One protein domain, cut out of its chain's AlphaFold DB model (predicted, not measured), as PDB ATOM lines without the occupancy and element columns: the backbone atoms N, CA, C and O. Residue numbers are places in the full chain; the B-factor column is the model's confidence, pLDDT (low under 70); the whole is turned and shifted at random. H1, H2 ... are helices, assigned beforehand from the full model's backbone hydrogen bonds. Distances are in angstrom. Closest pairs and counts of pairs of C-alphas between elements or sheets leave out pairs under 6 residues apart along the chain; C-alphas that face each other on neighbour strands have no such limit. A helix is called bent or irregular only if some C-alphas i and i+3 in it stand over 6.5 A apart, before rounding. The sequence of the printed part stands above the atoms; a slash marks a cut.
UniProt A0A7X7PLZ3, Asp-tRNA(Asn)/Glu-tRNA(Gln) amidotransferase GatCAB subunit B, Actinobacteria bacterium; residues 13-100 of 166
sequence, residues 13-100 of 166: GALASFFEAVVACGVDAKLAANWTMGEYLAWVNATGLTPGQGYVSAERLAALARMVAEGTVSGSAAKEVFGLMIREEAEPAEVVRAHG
ATOM      1  N   GLY A  13     101.989 118.966  79.111       72.75
ATOM      2  CA  GLY A  13     100.807 118.967  79.991       72.75
ATOM      3  C   GLY A  13     100.067 117.626  80.057       72.75
ATOM      4  O   GLY A  13      99.868 117.082  81.135       72.75
ATOM      5  N   ALA A  14      99.698 117.056  78.907       86.81
ATOM      6  CA  ALA A  14      98.851 115.859  78.863       86.81
ATOM      7  C   ALA A  14      99.520 114.619  79.483       86.81
ATOM      8  O   ALA A  14      98.865 113.845  80.176       86.81
ATOM      9  N   LEU A  15     100.830 114.438  79.274       89.94
ATOM     10  CA  LEU A  15     101.571 113.331  79.883       89.94
ATOM     11  C   LEU A  15     101.698 113.508  81.402       89.94
ATOM     12  O   LEU A  15     101.559 112.532  82.133       89.94
ATOM     13  N   ALA A  16     101.914 114.742  81.874       89.50
ATOM     14  CA  ALA A  16     101.942 115.053  83.301       89.50
ATOM     15  C   ALA A  16     100.571 114.805  83.949       89.50
ATOM     16  O   ALA A  16     100.499 114.114  84.958       89.50
ATOM     17  N   SER A  17      99.481 115.260  83.326       93.44
ATOM     18  CA  SER A  17      98.120 114.982  83.801       93.44
ATOM     19  C   SER A  17      97.789 113.488  83.788       93.44
ATOM     20  O   SER A  17      97.149 112.993  84.709       93.44
ATOM     21  N   PHE A  18      98.247 112.747  82.775       95.69
ATOM     22  CA  PHE A  18      98.076 111.297  82.738       95.69
ATOM     23  C   PHE A  18      98.853 110.608  83.866       95.69
ATOM     24  O   PHE A  18      98.299 109.763  84.564       95.69
ATOM     25  N   PHE A  19     100.109 111.002  84.094       95.75
ATOM     26  CA  PHE A  19     100.899 110.532  85.231       95.75
ATOM     27  C   PHE A  19     100.188 110.808  86.565       95.75
ATOM     28  O   PHE A  19     100.040 109.899  87.380       95.75
ATOM     29  N   GLU A  20      99.701 112.033  86.774       95.19
ATOM     30  CA  GLU A  20      98.948 112.411  87.974       95.19
ATOM     31  C   GLU A  20      97.680 111.564  88.140       95.19
ATOM     32  O   GLU A  20      97.390 111.118  89.248       95.19
ATOM     33  N   ALA A  21      96.967 111.256  87.051       97.69
ATOM     34  CA  ALA A  21      95.801 110.374  87.077       97.69
ATOM     35  C   ALA A  21      96.163 108.928  87.467       97.69
ATOM     36  O   ALA A  21      95.443 108.296  88.242       97.69
ATOM     37  N   VAL A  22      97.298 108.403  86.992       97.62
ATOM     38  CA  VAL A  22      97.797 107.071  87.386       97.62
ATOM     39  C   VAL A  22      98.150 107.047  88.877       97.62
ATOM     40  O   VAL A  22      97.803 106.096  89.579       97.62
ATOM     41  N   VAL A  23      98.791 108.103  89.389       96.56
ATOM     42  CA  VAL A  23      99.080 108.248  90.827       96.56
ATOM     43  C   VAL A  23      97.790 108.359  91.640       96.56
ATOM     44  O   VAL A  23      97.660 107.705  92.674       96.56
ATOM     45  N   ALA A  24      96.797 109.109  91.154       97.50
ATOM     46  CA  ALA A  24      95.484 109.235  91.790       97.50
ATOM     47  C   ALA A  24      94.732 107.894  91.885       97.50
ATOM     48  O   ALA A  24      93.905 107.715  92.775       97.50
ATOM     49  N   CYS A  25      95.073 106.916  91.039       97.44
ATOM     50  CA  CYS A  25      94.579 105.543  91.146       97.44
ATOM     51  C   CYS A  25      95.248 104.728  92.273       97.44
ATOM     52  O   CYS A  25      94.977 103.532  92.386       97.44
ATOM     53  N   GLY A  26      96.126 105.323  93.090       93.38
ATOM     54  CA  GLY A  26      96.763 104.685  94.249       93.38
ATOM     55  C   GLY A  26      98.081 103.967  93.949       93.38
ATOM     56  O   GLY A  26      98.485 103.090  94.709       93.38
ATOM     57  N   VAL A  27      98.744 104.293  92.837       95.06
ATOM     58  CA  VAL A  27     100.074 103.758  92.503       95.06
ATOM     59  C   VAL A  27     101.154 104.679  93.060       95.06
ATOM     60  O   VAL A  27     101.042 105.899  92.963       95.06
ATOM     61  N   ASP A  28     102.223 104.099  93.610       94.38
ATOM     62  CA  ASP A  28     103.401 104.860  94.030       94.38
ATOM     63  C   ASP A  28     103.946 105.733  92.884       94.38
ATOM     64  O   ASP A  28     104.065 105.285  91.741       94.38
ATOM     65  N   ALA A  29     104.322 106.973  93.199       92.38
ATOM     66  CA  ALA A  29     104.733 107.961  92.204       92.38
ATOM     67  C   ALA A  29     105.938 107.506  91.369       92.38
ATOM     68  O   ALA A  29     105.987 107.761  90.166       92.38
ATOM     69  N   LYS A  30     106.903 106.794  91.962       93.62
ATOM     70  CA  LYS A  30     108.067 106.293  91.221       93.62
ATOM     71  C   LYS A  30     107.657 105.180  90.263       93.62
ATOM     72  O   LYS A  30     108.112 105.158  89.120       93.62
ATOM     73  N   LEU A  31     106.799 104.264  90.710       92.81
ATOM     74  CA  LEU A  31     106.299 103.187  89.860       92.81
ATOM     75  C   LEU A  31     105.434 103.728  88.713       92.81
ATOM     76  O   LEU A  31     105.640 103.340  87.564       92.81
ATOM     77  N   ALA A  32     104.533 104.666  89.005       94.69
ATOM     78  CA  ALA A  32     103.725 105.353  88.003       94.69
ATOM     79  C   ALA A  32     104.599 106.093  86.977       94.69
ATOM     80  O   ALA A  32     104.343 106.001  85.776       94.69
ATOM     81  N   ALA A  33     105.667 106.767  87.420       93.50
ATOM     82  CA  ALA A  33     106.588 107.474  86.535       93.50
ATOM     83  C   ALA A  33     107.324 106.506  85.600       93.50
ATOM     84  O   ALA A  33     107.403 106.764  84.402       93.50
ATOM     85  N   ASN A  34     107.804 105.372  86.121       94.56
ATOM     86  CA  ASN A  34     108.486 104.354  85.318       94.56
ATOM     87  C   ASN A  34     107.587 103.812  84.196       94.56
ATOM     88  O   ASN A  34     108.023 103.750  83.051       94.56
ATOM     89  N   TRP A  35     106.336 103.462  84.507       96.94
ATOM     90  CA  TRP A  35     105.383 102.943  83.518       96.94
ATOM     91  C   TRP A  35     104.904 104.013  82.533       96.94
ATOM     92  O   TRP A  35     104.768 103.740  81.340       96.94
ATOM     93  N   THR A  36     104.686 105.240  83.013       95.50
ATOM     94  CA  THR A  36     104.237 106.355  82.169       95.50
ATOM     95  C   THR A  36     105.323 106.771  81.178       95.50
ATOM     96  O   THR A  36     105.042 106.918  79.993       95.50
ATOM     97  N   MET A  37     106.567 106.923  81.641       93.44
ATOM     98  CA  MET A  37     107.709 107.336  80.810       93.44
ATOM     99  C   MET A  37     108.299 106.196  79.973       93.44
ATOM    100  O   MET A  37     109.036 106.458  79.023       93.44
ATOM    101  N   GLY A  38     108.013 104.946  80.339       95.25
ATOM    102  CA  GLY A  38     108.453 103.748  79.638       95.25
ATOM    103  C   GLY A  38     107.454 103.305  78.573       95.25
ATOM    104  O   GLY A  38     107.305 103.935  77.525       95.25
ATOM    105  N   GLU A  39     106.790 102.184  78.840       95.69
ATOM    106  CA  GLU A  39     105.924 101.469  77.900       95.69
ATOM    107  C   GLU A  39     104.781 102.338  77.368       95.69
ATOM    108  O   GLU A  39     104.498 102.313  76.168       95.69
ATOM    109  N   TYR A  40     104.162 103.146  78.231       97.12
ATOM    110  CA  TYR A  40     103.042 103.989  77.831       97.12
ATOM    111  C   TYR A  40     103.460 105.092  76.852       97.12
ATOM    112  O   TYR A  40     102.891 105.187  75.765       97.12
ATOM    113  N   LEU A  41     104.481 105.888  77.185       94.88
ATOM    114  CA  LEU A  41     104.976 106.938  76.293       94.88
ATOM    115  C   LEU A  41     105.487 106.361  74.965       94.88
ATOM    116  O   LEU A  41     105.249 106.946  73.909       94.88
ATOM    117  N   ALA A  42     106.147 105.199  74.996       96.12
ATOM    118  CA  ALA A  42     106.575 104.513  73.780       96.12
ATOM    119  C   ALA A  42     105.382 104.149  72.877       96.12
ATOM    120  O   ALA A  42     105.433 104.395  71.671       96.12
ATOM    121  N   TRP A  43     104.298 103.620  73.449       96.25
ATOM    122  CA  TRP A  43     103.074 103.298  72.712       96.25
ATOM    123  C   TRP A  43     102.368 104.539  72.156       96.25
ATOM    124  O   TRP A  43     102.005 104.559  70.978       96.25
ATOM    125  N   VAL A  44     102.221 105.589  72.967       95.19
ATOM    126  CA  VAL A  44     101.625 106.868  72.549       95.19
ATOM    127  C   VAL A  44     102.395 107.455  71.362       95.19
ATOM    128  O   VAL A  44     101.796 107.792  70.343       95.19
ATOM    129  N   ASN A  45     103.728 107.490  71.441       93.31
ATOM    130  CA  ASN A  45     104.575 107.976  70.350       93.31
ATOM    131  C   ASN A  45     104.462 107.108  69.089       93.31
ATOM    132  O   ASN A  45     104.401 107.642  67.985       93.31
ATOM    133  N   ALA A  46     104.419 105.780  69.238       95.19
ATOM    134  CA  ALA A  46     104.317 104.854  68.109       95.19
ATOM    135  C   ALA A  46     102.973 104.948  67.368       95.19
ATOM    136  O   ALA A  46     102.902 104.645  66.180       95.19
ATOM    137  N   THR A  47     101.914 105.356  68.065       94.12
ATOM    138  CA  THR A  47     100.554 105.466  67.516       94.12
ATOM    139  C   THR A  47     100.168 106.896  67.137       94.12
ATOM    140  O   THR A  47      99.137 107.097  66.502       94.12
ATOM    141  N   GLY A  48     100.982 107.891  67.509       90.38
ATOM    142  CA  GLY A  48     100.669 109.308  67.320       90.38
ATOM    143  C   GLY A  48      99.493 109.795  68.173       90.38
ATOM    144  O   GLY A  48      98.905 110.831  67.865       90.38
ATOM    145  N   LEU A  49      99.122 109.047  69.216       90.88
ATOM    146  CA  LEU A  49      98.040 109.418  70.125       90.88
ATOM    147  C   LEU A  49      98.455 110.585  71.028       90.88
ATOM    148  O   LEU A  49      99.634 110.854  71.249       90.88
ATOM    149  N   THR A  50      97.466 111.273  71.597       89.81
ATOM    150  CA  THR A  50      97.712 112.188  72.719       89.81
ATOM    151  C   THR A  50      97.672 111.395  74.030       89.81
ATOM    152  O   THR A  50      96.777 110.560  74.184       89.81
ATOM    153  N   PRO A  51      98.570 111.645  75.006       89.62
ATOM    154  CA  PRO A  51      98.456 111.034  76.326       89.62
ATOM    155  C   PRO A  51      97.053 111.232  76.931       89.62
ATOM    156  O   PRO A  51      96.546 112.349  76.981       89.62
ATOM    157  N   GLY A  52      96.434 110.142  77.381       88.38
ATOM    158  CA  GLY A  52      95.069 110.076  77.898       88.38
ATOM    159  C   GLY A  52      94.062 109.548  76.876       88.38
ATOM    160  O   GLY A  52      92.909 109.326  77.230       88.38
ATOM    161  N   GLN A  53      94.481 109.335  75.626       89.50
ATOM    162  CA  GLN A  53      93.650 108.774  74.563       89.50
ATOM    163  C   GLN A  53      94.043 107.334  74.222       89.50
ATOM    164  O   GLN A  53      95.173 106.901  74.447       89.50
ATOM    165  N   GLY A  54      93.101 106.612  73.615       91.81
ATOM    166  CA  GLY A  54      93.254 105.213  73.225       91.81
ATOM    167  C   GLY A  54      92.833 104.237  74.324       91.81
ATOM    168  O   GLY A  54      92.161 104.607  75.284       91.81
ATOM    169  N   TYR A  55      93.198 102.964  74.148       94.81
ATOM    170  CA  TYR A  55      92.697 101.883  75.000       94.81
ATOM    171  C   TYR A  55      93.275 101.916  76.429       94.81
ATOM    172  O   TYR A  55      92.576 101.630  77.407       94.81
ATOM    173  N   VAL A  56      94.553 102.286  76.563       97.00
ATOM    174  CA  VAL A  56      95.249 102.310  77.853       97.00
ATOM    175  C   VAL A  56      94.876 103.571  78.635       97.00
ATOM    176  O   VAL A  56      95.493 104.624  78.477       97.00
ATOM    177  N   SER A  57      93.879 103.448  79.509       97.25
ATOM    178  CA  SER A  57      93.531 104.490  80.475       97.25
ATOM    179  C   SER A  57      94.494 104.513  81.670       97.25
ATOM    180  O   SER A  57      95.291 103.587  81.874       97.25
ATOM    181  N   ALA A  58      94.402 105.563  82.492       97.62
ATOM    182  CA  ALA A  58      95.189 105.680  83.716       97.62
ATOM    183  C   ALA A  58      94.890 104.528  84.692       97.62
ATOM    184  O   ALA A  58      95.808 103.963  85.284       97.62
ATOM    185  N   GLU A  59      93.626 104.119  84.795       98.25
ATOM    186  CA  GLU A  59      93.165 103.015  85.638       98.25
ATOM    187  C   GLU A  59      93.755 101.676  85.188       98.25
ATOM    188  O   GLU A  59      94.196 100.887  86.026       98.25
ATOM    189  N   ARG A  60      93.811 101.431  83.871       98.44
ATOM    190  CA  ARG A  60      94.381 100.198  83.308       98.44
ATOM    191  C   ARG A  60      95.885 100.125  83.512       98.44
ATOM    192  O   ARG A  60      96.394  99.088  83.940       98.44
ATOM    193  N   LEU A  61      96.595 101.226  83.257       98.25
ATOM    194  CA  LEU A  61      98.031 101.285  83.527       98.25
ATOM    195  C   LEU A  61      98.310 101.119  85.026       98.25
ATOM    196  O   LEU A  61      99.228 100.393  85.406       98.25
ATOM    197  N   ALA A  62      97.488 101.733  85.878       98.25
ATOM    198  CA  ALA A  62      97.601 101.607  87.322       98.25
ATOM    199  C   ALA A  62      97.347 100.175  87.810       98.25
ATOM    200  O   ALA A  62      98.072  99.681  88.676       98.25
ATOM    201  N   ALA A  63      96.350  99.490  87.248       98.25
ATOM    202  CA  ALA A  63      96.069  98.093  87.552       98.25
ATOM    203  C   ALA A  63      97.254  97.190  87.181       98.25
ATOM    204  O   ALA A  63      97.704  96.414  88.024       98.25
ATOM    205  N   LEU A  64      97.825  97.351  85.983       98.31
ATOM    206  CA  LEU A  64      99.031  96.622  85.584       98.31
ATOM    207  C   LEU A  64     100.217  96.914  86.520       98.31
ATOM    208  O   LEU A  64     100.900  95.994  86.967       98.31
ATOM    209  N   ALA A  65     100.444  98.187  86.855       97.69
ATOM    210  CA  ALA A  65     101.515  98.587  87.764       97.69
ATOM    211  C   ALA A  65     101.357  97.955  89.158       97.69
ATOM    212  O   ALA A  65     102.337  97.460  89.718       97.69
ATOM    213  N   ARG A  66     100.135  97.894  89.704       97.38
ATOM    214  CA  ARG A  66      99.858  97.201  90.975       97.38
ATOM    215  C   ARG A  66     100.169  95.714  90.906       97.38
ATOM    216  O   ARG A  66     100.840  95.210  91.799       97.38
ATOM    217  N   MET A  67      99.788  95.036  89.824       96.31
ATOM    218  CA  MET A  67     100.101  93.611  89.650       96.31
ATOM    219  C   MET A  67     101.612  93.338  89.668       96.31
ATOM    220  O   MET A  67     102.042  92.273  90.104       96.31
ATOM    221  N   VAL A  68     102.432  94.295  89.226       94.38
ATOM    222  CA  VAL A  68     103.897  94.213  89.340       94.38
ATOM    223  C   VAL A  68     104.352  94.428  90.780       94.38
ATOM    224  O   VAL A  68     105.186  93.671  91.272       94.38
ATOM    225  N   ALA A  69     103.812  95.443  91.461       93.19
ATOM    226  CA  ALA A  69     104.152  95.748  92.851       93.19
ATOM    227  C   ALA A  69     103.797  94.599  93.810       93.19
ATOM    228  O   ALA A  69     104.553  94.304  94.731       93.19
ATOM    229  N   GLU A  70     102.672  93.930  93.560       92.94
ATOM    230  CA  GLU A  70     102.176  92.781  94.325       92.94
ATOM    231  C   GLU A  70     102.897  91.470  93.972       92.94
ATOM    232  O   GLU A  70     102.709  90.457  94.640       92.94
ATOM    233  N   GLY A  71     103.727  91.464  92.924       90.50
ATOM    234  CA  GLY A  71     104.415  90.263  92.452       90.50
ATOM    235  C   GLY A  71     103.520  89.285  91.686       90.50
ATOM    236  O   GLY A  71     103.966  88.187  91.367       90.50
ATOM    237  N   THR A  72     102.292  89.676  91.334       93.50
ATOM    238  CA  THR A  72     101.374  88.888  90.494       93.50
ATOM    239  C   THR A  72     101.971  88.618  89.112       93.50
ATOM    240  O   THR A  72     101.836  87.518  88.576       93.50
ATOM    241  N   VAL A  73     102.680  89.596  88.545       94.38
ATOM    242  CA  VAL A  73     103.477  89.447  87.317       94.38
ATOM    243  C   VAL A  73     104.883  89.991  87.527       94.38
ATOM    244  O   VAL A  73     105.111  90.884  88.341       94.38
ATOM    245  N   SER A  74     105.863  89.454  86.800       90.88
ATOM    246  CA  SER A  74     107.197  90.057  86.763       90.88
ATOM    247  C   SER A  74     107.207  91.315  85.889       90.88
ATOM    248  O   SER A  74     106.330  91.515  85.051       90.88
ATOM    249  N   GLY A  75     108.242  92.147  86.024       90.69
ATOM    250  CA  GLY A  75     108.394  93.331  85.174       90.69
ATOM    251  C   GLY A  75     108.504  93.001  83.681       90.69
ATOM    252  O   GLY A  75     108.001  93.759  82.861       90.69
ATOM    253  N   SER A  76     109.113  91.871  83.301       89.19
ATOM    254  CA  SER A  76     109.171  91.451  81.894       89.19
ATOM    255  C   SER A  76     107.821  90.946  81.389       89.19
ATOM    256  O   SER A  76     107.408  91.338  80.302       89.19
ATOM    257  N   ALA A  77     107.116  90.137  82.188       92.62
ATOM    258  CA  ALA A  77     105.784  89.654  81.840       92.62
ATOM    259  C   ALA A  77     104.784  90.815  81.735       92.62
ATOM    260  O   ALA A  77     103.969  90.847  80.824       92.62
ATOM    261  N   ALA A  78     104.891  91.826  82.596       95.62
ATOM    262  CA  ALA A  78     104.025  92.999  82.551       95.62
ATOM    263  C   ALA A  78     104.146  93.800  81.243       95.62
ATOM    264  O   ALA A  78     103.152  94.349  80.775       95.62
ATOM    265  N   LYS A  79     105.326  93.839  80.608       95.50
ATOM    266  CA  LYS A  79     105.489  94.462  79.279       95.50
ATOM    267  C   LYS A  79     104.739  93.693  78.195       95.50
ATOM    268  O   LYS A  79     104.166  94.297  77.292       95.50
ATOM    269  N   GLU A  80     104.739  92.367  78.290       95.75
ATOM    270  CA  GLU A  80     103.962  91.508  77.398       95.75
ATOM    271  C   GLU A  80     102.460  91.700  77.630       95.75
ATOM    272  O   GLU A  80     101.720  91.915  76.670       95.75
ATOM    273  N   VAL A  81     102.031  91.751  78.897       97.56
ATOM    274  CA  VAL A  81     100.646  92.067  79.273       97.56
ATOM    275  C   VAL A  81     100.215  93.407  78.684       97.56
ATOM    276  O   VAL A  81      99.176  93.469  78.040       97.56
ATOM    277  N   PHE A  82     101.026  94.458  78.831       98.25
ATOM    278  CA  PHE A  82     100.738  95.780  78.271       98.25
ATOM    279  C   PHE A  82     100.478  95.727  76.756       98.25
ATOM    280  O   PHE A  82      99.496  96.285  76.268       98.25
ATOM    281  N   GLY A  83     101.330  95.021  76.005       97.56
ATOM    282  CA  GLY A  83     101.163  94.870  74.559       97.56
ATOM    283  C   GLY A  83      99.909  94.080  74.170       97.56
ATOM    284  O   GLY A  83      99.241  94.427  73.194       97.56
ATOM    285  N   LEU A  84      99.573  93.038  74.931       97.88
ATOM    286  CA  LEU A  84      98.377  92.223  74.707       97.88
ATOM    287  C   LEU A  84      97.092  92.969  75.076       97.88
ATOM    288  O   LEU A  84      96.141  92.897  74.310       97.88
ATOM    289  N   MET A  85      97.084  93.766  76.152       97.88
ATOM    290  CA  MET A  85      95.949  94.634  76.503       97.88
ATOM    291  C   MET A  85      95.552  95.533  75.330       97.88
ATOM    292  O   MET A  85      94.373  95.682  75.041       97.88
ATOM    293  N   ILE A  86      96.536  96.112  74.636       97.31
ATOM    294  CA  ILE A  86      96.298  96.972  73.470       97.31
ATOM    295  C   ILE A  86      95.785  96.161  72.277       97.31
ATOM    296  O   ILE A  86      94.875  96.601  71.586       97.31
ATOM    297  N   ARG A  87      96.393  95.002  72.002       97.12
ATOM    298  CA  ARG A  87      96.056  94.182  70.827       97.12
ATOM    299  C   ARG A  87      94.681  93.532  70.942       97.12
ATOM    300  O   ARG A  87      93.995  93.389  69.937       97.12
ATOM    301  N   GLU A  88      94.343  93.077  72.137       97.31
ATOM    302  CA  GLU A  88      93.142  92.291  72.417       97.31
ATOM    303  C   GLU A  88      92.023  93.146  73.009       97.31
ATOM    304  O   GLU A  88      90.928  92.635  73.217       97.31
ATOM    305  N   GLU A  89      92.296  94.427  73.276       96.56
ATOM    306  CA  GLU A  89      91.387  95.337  73.975       96.56
ATOM    307  C   GLU A  89      90.820  94.698  75.255       96.56
ATOM    308  O   GLU A  89      89.623  94.770  75.545       96.56
ATOM    309  N   ALA A  90      91.714  94.097  76.049       97.25
ATOM    310  CA  ALA A  90      91.386  93.356  77.265       97.25
ATOM    311  C   ALA A  90      92.006  93.966  78.533       97.25
ATOM    312  O   ALA A  90      93.041  94.642  78.497       97.25
ATOM    313  N   GLU A  91      91.392  93.678  79.683       97.94
ATOM    314  CA  GLU A  91      91.888  94.136  80.982       97.94
ATOM    315  C   GLU A  91      93.177  93.387  81.392       97.94
ATOM    316  O   GLU A  91      93.316  92.191  81.111       97.94
ATOM    317  N   PRO A  92      94.118  94.028  82.121       97.50
ATOM    318  CA  PRO A  92      95.408  93.419  82.469       97.50
ATOM    319  C   PRO A  92      95.279  92.046  83.147       97.50
ATOM    320  O   PRO A  92      96.014  91.110  82.832       97.50
ATOM    321  N   ALA A  93      94.319  91.900  84.063       97.25
ATOM    322  CA  ALA A  93      94.086  90.652  84.785       97.25
ATOM    323  C   ALA A  93      93.569  89.526  83.873       97.25
ATOM    324  O   ALA A  93      93.911  88.356  84.068       97.25
ATOM    325  N   GLU A  94      92.763  89.869  82.868       97.81
ATOM    326  CA  GLU A  94      92.240  88.905  81.902       97.81
ATOM    327  C   GLU A  94      93.356  88.391  81.005       97.81
ATOM    328  O   GLU A  94      93.493  87.177  80.853       97.81
ATOM    329  N   VAL A  95      94.205  89.297  80.516       98.06
ATOM    330  CA  VAL A  95      95.396  88.964  79.727       98.06
ATOM    331  C   VAL A  95      96.325  88.036  80.511       98.06
ATOM    332  O   VAL A  95      96.743  86.998  80.002       98.06
ATOM    333  N   VAL A  96      96.610  88.351  81.779       96.12
ATOM    334  CA  VAL A  96      97.482  87.511  82.616       96.12
ATOM    335  C   VAL A  96      96.945  86.092  82.758       96.12
ATOM    336  O   VAL A  96      97.712  85.133  82.647       96.12
ATOM    337  N   ARG A  97      95.635  85.950  82.975       95.31
ATOM    338  CA  ARG A  97      94.980  84.645  83.107       95.31
ATOM    339  C   ARG A  97      94.937  83.890  81.779       95.31
ATOM    340  O   ARG A  97      95.256  82.706  81.762       95.31
ATOM    341  N   ALA A  98      94.546  84.554  80.693       95.88
ATOM    342  CA  ALA A  98      94.384  83.934  79.378       95.88
ATOM    343  C   ALA A  98      95.718  83.441  78.798       95.88
ATOM    344  O   ALA A  98      95.765  82.377  78.184       95.88
ATOM    345  N   HIS A  99      96.806  84.176  79.051       93.56
ATOM    346  CA  HIS A  99      98.132  83.894  78.487       93.56
ATOM    347  C   HIS A  99      99.110  83.252  79.483       93.56
ATOM    348  O   HIS A  99     100.265  82.997  79.147       93.56
ATOM    349  N   GLY A 100      98.682  82.970  80.719       92.00
ATOM    350  CA  GLY A 100      99.524  82.305  81.723       92.00
ATOM    351  C   GLY A 100     100.769  83.110  82.121       92.00
ATOM    352  O   GLY A 100     101.835  82.538  82.380       92.00
TER     353      GLY A 100
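AT A GLANCE: This is residues 13 to 100 of the 166 residues of the protein "Asp-tRNA(Asn)/Glu-tRNA(Gln) amidotransferase GatCAB subunit B" of Actinobacteria bacterium (UniProt A0A7X7PLZ3). A short helix, H3, lies in the middle, with H1 and one arm of the longest helix, H2a, packed on it toward one end of the domain and H4 and H5 toward the other. The helices mostly cross; the other arm, H2b, comes close to H4. The printed part has 88 residues, with five named helices in the order H1 to H5 and no named strand: all helix. It is compact, with a radius of gyration of the C-alphas of 11.8 A and spans of 37 by 26 by 17 A.

HOW THE PARTS SIT: H2, residues 29 to 47, was assigned as one helix by its hydrogen bonds but is bent, C-alphas 36 and 39 being 6.7 A apart; its arms H2a, residues 29 to 36, and H2b, residues 39 to 47, stand at a shallow tilt of 29 degrees. H2a touches the hub, H3, residues 58 to 69, at a steep tilt of 66 degrees, through residues 61 to 65 of H3 alone; the closest C-alphas, of Leu 31 and Ala 65, are 7.0 A apart. H1, residues 13 to 24, touches H3 with its residues 18 to 23 alone, closest at the C-alphas of Val 22 and Ala 58, 4.7 A. H3 and H4, residues 75 to 88, form a helical hairpin at 30 degrees, closest at the C-alphas of Val 68 and Gly 75, 6.2 A. H5, residues 92 to 99, is about perpendicular to H4, at 88 degrees, and they touch, closest at the C-alphas of Met 85 and Pro 92, 6.1 A. Every O i to N i+4 pair is within hydrogen-bond range in H1, H2a, H2b, H3, H4 and H5.

IN THESE COORDINATES: H1 begins at C-alpha 13 (100.807, 118.967, 79.991) and spans 16.2 A, as does H3. H2a spans 10.2 A, H2b 12.4 A and H4 19.9 A. H5 spans 10.7 A, ending at C-alpha 99 (98.132, 83.894, 78.487).

THE WHOLE: The C-alphas farthest apart, of Gly 13 and Gly 100, are 36.7 A apart. The printed part has no cut, no link is long, and no printed residue is under 70 in pLDDT.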